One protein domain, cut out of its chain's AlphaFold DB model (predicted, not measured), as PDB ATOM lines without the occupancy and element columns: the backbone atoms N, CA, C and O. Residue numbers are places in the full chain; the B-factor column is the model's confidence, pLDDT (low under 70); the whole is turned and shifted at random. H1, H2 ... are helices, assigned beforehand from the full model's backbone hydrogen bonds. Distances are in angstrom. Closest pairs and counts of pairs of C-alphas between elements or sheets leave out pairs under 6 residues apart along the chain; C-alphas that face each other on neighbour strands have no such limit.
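AT A GLANCE: This is residues 2 to 44 of the 44 residues of the protein "Acetoin dehydrogenase E1 subunit beta" of Bacteroides ovatus (UniProt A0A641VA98). A slender rod folded back on itself: residues 2 to 20, with no named element, run the length of it, and two helices in a row, H1 then H2, come back. Its 43 printed residues hold no named strand; the class is all helix, though under half of the residues, 19, are in named elements. The whole is loose, with a radius of gyration of the C-alphas of 13.0 A and spans of 41 by 16 by 12 A.

HOW THE PARTS SIT: After residues 2 to 20, look for H1, residues 21 to 27, and H2, residues 31 to 42. The two are apart, joined by a tight link of 3 residues. In both, every O i to N i+4 pair is within hydrogen-bond range.

IN THESE COORDINATES: Find C-alpha 21 at (-5.744, -41.570, -31.908); from there H1 runs 9.9 A to C-alpha 27. H2 runs 16.5 A, from Glu 31 to C-alpha 42 at (-19.033, -51.478, -5.307).

THE WHOLE: The C-alphas of Tyr 2 and Asn 20 are the two farthest apart, 42.6 A. The printed part has no cut, and no printed residue is under 70 in pLDDT.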
ATOM      1  N   TYR A   2     -21.681 -67.154  -4.100       87.25
ATOM      2  CA  TYR A   2     -20.448 -66.438  -3.703       87.25
ATOM      3  C   TYR A   2     -20.347 -65.011  -4.272       87.25
ATOM      4  O   TYR A   2     -19.308 -64.381  -4.138       87.25
ATOM      5  N   LEU A   3     -21.371 -64.540  -4.987       88.56
ATOM      6  CA  LEU A   3     -21.352 -63.230  -5.627       88.56
ATOM      7  C   LEU A   3     -22.289 -62.314  -4.854       88.56
ATOM      8  O   LEU A   3     -23.486 -62.599  -4.789       88.56
ATOM      9  N   ASP A   4     -21.726 -61.247  -4.300       90.56
ATOM     10  CA  ASP A   4     -22.472 -60.205  -3.590       90.56
ATOM     11  C   ASP A   4     -23.063 -59.166  -4.560       90.56
ATOM     12  O   ASP A   4     -23.963 -58.422  -4.193       90.56
ATOM     13  N   GLY A   5     -22.629 -59.172  -5.828       89.50
ATOM     14  CA  GLY A   5     -23.116 -58.269  -6.871       89.50
ATOM     15  C   GLY A   5     -23.136 -58.889  -8.277       89.50
ATOM     16  O   GLY A   5     -22.617 -59.992  -8.496       89.50
ATOM     17  N   PRO A   6     -23.755 -58.200  -9.252       93.44
ATOM     18  CA  PRO A   6     -23.846 -58.667 -10.633       93.44
ATOM     19  C   PRO A   6     -22.496 -58.579 -11.359       93.44
ATOM     20  O   PRO A   6     -21.742 -57.626 -11.193       93.44
ATOM     21  N   VAL A   7     -22.203 -59.533 -12.246       93.31
ATOM     22  CA  VAL A   7     -21.002 -59.461 -13.095       93.31
ATOM     23  C   VAL A   7     -21.219 -58.433 -14.208       93.31
ATOM     24  O   VAL A   7     -22.111 -58.595 -15.042       93.31
ATOM     25  N   GLN A   8     -20.386 -57.392 -14.243       93.69
ATOM     26  CA  GLN A   8     -20.425 -56.346 -15.268       93.69
ATOM     27  C   GLN A   8     -19.328 -56.539 -16.322       93.69
ATOM     28  O   GLN A   8     -18.260 -57.083 -16.042       93.69
ATOM     29  N   ARG A   9     -19.592 -56.081 -17.553       95.56
ATOM     30  CA  ARG A   9     -18.625 -56.091 -18.658       95.56
ATOM     31  C   ARG A   9     -18.213 -54.667 -18.993       95.56
ATOM     32  O   ARG A   9     -19.072 -53.804 -19.147       95.56
ATOM     33  N   VAL A  10     -16.917 -54.467 -19.185       95.81
ATOM     34  CA  VAL A  10     -16.348 -53.230 -19.725       95.81
ATOM     35  C   VAL A  10     -15.715 -53.581 -21.061       95.81
ATOM     36  O   VAL A  10     -14.873 -54.472 -21.134       95.81
ATOM     37  N   GLY A  11     -16.165 -52.931 -22.127       94.81
ATOM     38  CA  GLY A  11     -15.702 -53.192 -23.484       94.81
ATOM     39  C   GLY A  11     -15.798 -51.943 -24.342       94.81
ATOM     40  O   GLY A  11     -16.203 -50.882 -23.861       94.81
ATOM     41  N   SER A  12     -15.419 -52.077 -25.610       95.62
ATOM     42  CA  SER A  12     -15.475 -50.963 -26.550       95.62
ATOM     43  C   SER A  12     -16.906 -50.493 -26.794       95.62
ATOM     44  O   SER A  12     -17.869 -51.253 -26.654       95.62
ATOM     45  N   THR A  13     -17.039 -49.230 -27.193       93.88
ATOM     46  CA  THR A  13     -18.329 -48.700 -27.653       93.88
ATOM     47  C   THR A  13     -18.829 -49.478 -28.879       93.88
ATOM     48  O   THR A  13     -18.046 -50.100 -29.598       93.88
ATOM     49  N   PHE A  14     -20.144 -49.482 -29.115       95.44
ATOM     50  CA  PHE A  14     -20.754 -50.212 -30.234       95.44
ATOM     51  C   PHE A  14     -20.620 -49.435 -31.556       95.44
ATOM     52  O   PHE A  14     -21.602 -49.105 -32.218       95.44
ATOM     53  N   THR A  15     -19.383 -49.091 -31.904       93.88
ATOM     54  CA  THR A  15     -18.996 -48.379 -33.122       93.88
ATOM     55  C   THR A  15     -17.678 -48.953 -33.662       93.88
ATOM     56  O   THR A  15     -16.899 -49.543 -32.908       93.88
ATOM     57  N   PRO A  16     -17.403 -48.833 -34.973       94.38
ATOM     58  CA  PRO A  16     -16.106 -49.208 -35.531       94.38
ATOM     59  C   PRO A  16     -14.977 -48.340 -34.962       94.38
ATOM     60  O   PRO A  16     -15.156 -47.135 -34.804       94.38
ATOM     61  N   VAL A  17     -13.805 -48.931 -34.721       95.00
ATOM     62  CA  VAL A  17     -12.625 -48.218 -34.200       95.00
ATOM     63  C   VAL A  17     -12.115 -47.202 -35.228       95.00
ATOM     64  O   VAL A  17     -11.866 -47.546 -36.385       95.00
ATOM     65  N   GLY A  18     -11.968 -45.941 -34.813       92.81
ATOM     66  CA  GLY A  18     -11.448 -44.866 -35.658       92.81
ATOM     67  C   GLY A  18      -9.923 -44.901 -35.773       92.81
ATOM     68  O   GLY A  18      -9.240 -45.243 -34.817       92.81
ATOM     69  N   PHE A  19      -9.377 -44.493 -36.925       94.69
ATOM     70  CA  PHE A  19      -7.920 -44.450 -37.136       94.69
ATOM     71  C   PHE A  19      -7.230 -43.298 -36.384       94.69
ATOM     72  O   PHE A  19      -6.024 -43.327 -36.154       94.69
ATOM     73  N   ASN A  20      -7.978 -42.233 -36.074       96.94
ATOM     74  CA  ASN A  20      -7.440 -41.079 -35.368       96.94
ATOM     75  C   ASN A  20      -7.224 -41.459 -33.889       96.94
ATOM     76  O   ASN A  20      -8.185 -41.929 -33.277       96.94
ATOM     77  N   PRO A  21      -6.045 -41.192 -33.292       95.62
ATOM     78  CA  PRO A  21      -5.744 -41.570 -31.908       95.62
ATOM     79  C   PRO A  21      -6.777 -41.098 -30.876       95.62
ATOM     80  O   PRO A  21      -7.042 -41.787 -29.894       95.62
ATOM     81  N   ILE A  22      -7.391 -39.930 -31.099       95.81
ATOM     82  CA  ILE A  22      -8.434 -39.403 -30.213       95.81
ATOM     83  C   ILE A  22      -9.675 -40.302 -30.273       95.81
ATOM     84  O   ILE A  22     -10.223 -40.672 -29.242       95.81
ATOM     85  N   LEU A  23     -10.097 -40.692 -31.476       95.00
ATOM     86  CA  LEU A  23     -11.267 -41.551 -31.665       95.00
ATOM     87  C   LEU A  23     -11.004 -42.980 -31.185       95.00
ATOM     88  O   LEU A  23     -11.884 -43.589 -30.587       95.00
ATOM     89  N   GLU A  24      -9.802 -43.510 -31.418       95.56
ATOM     90  CA  GLU A  24      -9.396 -44.824 -30.917       95.56
ATOM     91  C   GLU A  24      -9.510 -44.892 -29.387       95.56
ATOM     92  O   GLU A  24     -10.165 -45.791 -28.858       95.56
ATOM     93  N   LYS A  25      -8.945 -43.904 -28.678       94.88
ATOM     94  CA  LYS A  25      -8.961 -43.848 -27.210       94.88
ATOM     95  C   LYS A  25     -10.377 -43.773 -26.635       94.88
ATOM     96  O   LYS A  25     -10.691 -44.447 -25.656       94.88
ATOM     97  N   GLU A  26     -11.255 -42.993 -27.259       94.31
ATOM     98  CA  GLU A  26     -12.650 -42.893 -26.819       94.31
ATOM     99  C   GLU A  26     -13.438 -44.189 -27.059       94.31
ATOM    100  O   GLU A  26     -14.351 -44.509 -26.294       94.31
ATOM    101  N   ILE A  27     -13.078 -44.979 -28.071       95.81
ATOM    102  CA  ILE A  27     -13.782 -46.222 -28.397       95.81
ATOM    103  C   ILE A  27     -13.286 -47.385 -27.547       95.81
ATOM    104  O   ILE A  27     -14.113 -48.170 -27.078       95.81
ATOM    105  N   LEU A  28     -11.973 -47.501 -27.341       95.94
ATOM    106  CA  LEU A  28     -11.371 -48.605 -26.602       95.94
ATOM    107  C   LEU A  28     -11.571 -48.459 -25.082       95.94
ATOM    108  O   LEU A  28     -11.670 -47.342 -24.563       95.94
ATOM    109  N   PRO A  29     -11.677 -49.578 -24.343       96.12
ATOM    110  CA  PRO A  29     -11.692 -49.540 -22.888       96.12
ATOM    111  C   PRO A  29     -10.323 -49.094 -22.362       96.12
ATOM    112  O   PRO A  29      -9.287 -49.578 -22.815       96.12
ATOM    113  N   ASP A  30     -10.334 -48.192 -21.386       95.88
ATOM    114  CA  ASP A  30      -9.143 -47.673 -20.723       95.88
ATOM    115  C   ASP A  30      -9.269 -47.774 -19.196       95.88
ATOM    116  O   ASP A  30     -10.287 -48.216 -18.649       95.88
ATOM    117  N   GLU A  31      -8.210 -47.374 -18.497       97.31
ATOM    118  CA  GLU A  31      -8.128 -47.438 -17.037       97.31
ATOM    119  C   GLU A  31      -9.250 -46.648 -16.352       97.31
ATOM    120  O   GLU A  31      -9.822 -47.118 -15.367       97.31
ATOM    121  N   ALA A  32      -9.618 -45.484 -16.898       96.94
ATOM    122  CA  ALA A  32     -10.669 -44.640 -16.341       96.94
ATOM    123  C   ALA A  32     -12.041 -45.327 -16.424       96.94
ATOM    124  O   ALA A  32     -12.765 -45.393 -15.428       96.94
ATOM    125  N   LYS A  33     -12.378 -45.917 -17.579       96.06
ATOM    126  CA  LYS A  33     -13.636 -46.655 -17.775       96.06
ATOM    127  C   LYS A  33     -13.725 -47.890 -16.878       96.06
ATOM    128  O   LYS A  33     -14.804 -48.191 -16.365       96.06
ATOM    129  N   ILE A  34     -12.609 -48.595 -16.672       96.31
ATOM    130  CA  ILE A  34     -12.541 -49.750 -15.764       96.31
ATOM    131  C   ILE A  34     -12.758 -49.301 -14.317       96.31
ATOM    132  O   ILE A  34     -13.573 -49.897 -13.612       96.31
ATOM    133  N   TYR A  35     -12.069 -48.243 -13.888       97.31
ATOM    134  CA  TYR A  35     -12.203 -47.701 -12.539       97.31
ATOM    135  C   TYR A  35     -13.641 -47.265 -12.243       97.31
ATOM    136  O   TYR A  35     -14.204 -47.637 -11.214       97.31
ATOM    137  N   ASP A  36     -14.273 -46.542 -13.168       96.88
ATOM    138  CA  ASP A  36     -15.659 -46.106 -13.008       96.88
ATOM    139  C   ASP A  36     -16.643 -47.277 -12.933       96.88
ATOM    140  O   ASP A  36     -17.574 -47.245 -12.128       96.88
ATOM    141  N   ALA A  37     -16.449 -48.321 -13.743       95.81
ATOM    142  CA  ALA A  37     -17.273 -49.523 -13.675       95.81
ATOM    143  C   ALA A  37     -17.088 -50.268 -12.345       95.81
ATOM    144  O   ALA A  37     -18.074 -50.679 -11.736       95.81
ATOM    145  N   ALA A  38     -15.849 -50.393 -11.862       96.19
ATOM    146  CA  ALA A  38     -15.556 -51.009 -10.570       96.19
ATOM    147  C   ALA A  38     -16.176 -50.215  -9.413       96.19
ATOM    148  O   ALA A  38     -16.803 -50.801  -8.535       96.19
ATOM    149  N   ARG A  39     -16.075 -48.882  -9.440       96.50
ATOM    150  CA  ARG A  39     -16.714 -48.007  -8.451       96.50
ATOM    151  C   ARG A  39     -18.230 -48.194  -8.428       96.50
ATOM    152  O   ARG A  39     -18.782 -48.442  -7.365       96.50
ATOM    153  N   ARG A  40     -18.890 -48.164  -9.593       95.06
ATOM    154  CA  ARG A  40     -20.341 -48.414  -9.695       95.06
ATOM    155  C   ARG A  40     -20.733 -49.815  -9.228       95.06
ATOM    156  O   ARG A  40     -21.834 -49.995  -8.728       95.06
ATOM    157  N   LEU A  41     -19.869 -50.812  -9.421       94.38
ATOM    158  CA  LEU A  41     -20.109 -52.175  -8.946       94.38
ATOM    159  C   LEU A  41     -20.047 -52.271  -7.416       94.38
ATOM    160  O   LEU A  41     -20.808 -53.036  -6.841       94.38
ATOM    161  N   LEU A  42     -19.163 -51.510  -6.768       93.25
ATOM    162  CA  LEU A  42     -19.033 -51.478  -5.307       93.25
ATOM    163  C   LEU A  42     -20.163 -50.705  -4.607       93.25
ATOM    164  O   LEU A  42     -20.326 -50.845  -3.402       93.25
ATOM    165  N   GLU A  43     -20.908 -49.875  -5.340       91.81
ATOM    166  CA  GLU A  43     -22.071 -49.130  -4.832       91.81
ATOM    167  C   GLU A  43     -23.374 -49.958  -4.806       91.81
ATOM    168  O   GLU A  43     -24.390 -49.460  -4.321       91.81
ATOM    169  N   TYR A  44     -23.359 -51.186  -5.338       81.31
ATOM    170  CA  TYR A  44     -24.484 -52.131  -5.272       81.31
ATOM    171  C   TYR A  44     -24.619 -52.769  -3.887       81.31
ATOM    172  O   TYR A  44     -25.785 -52.963  -3.468       81.31
TER     173      TYR A  44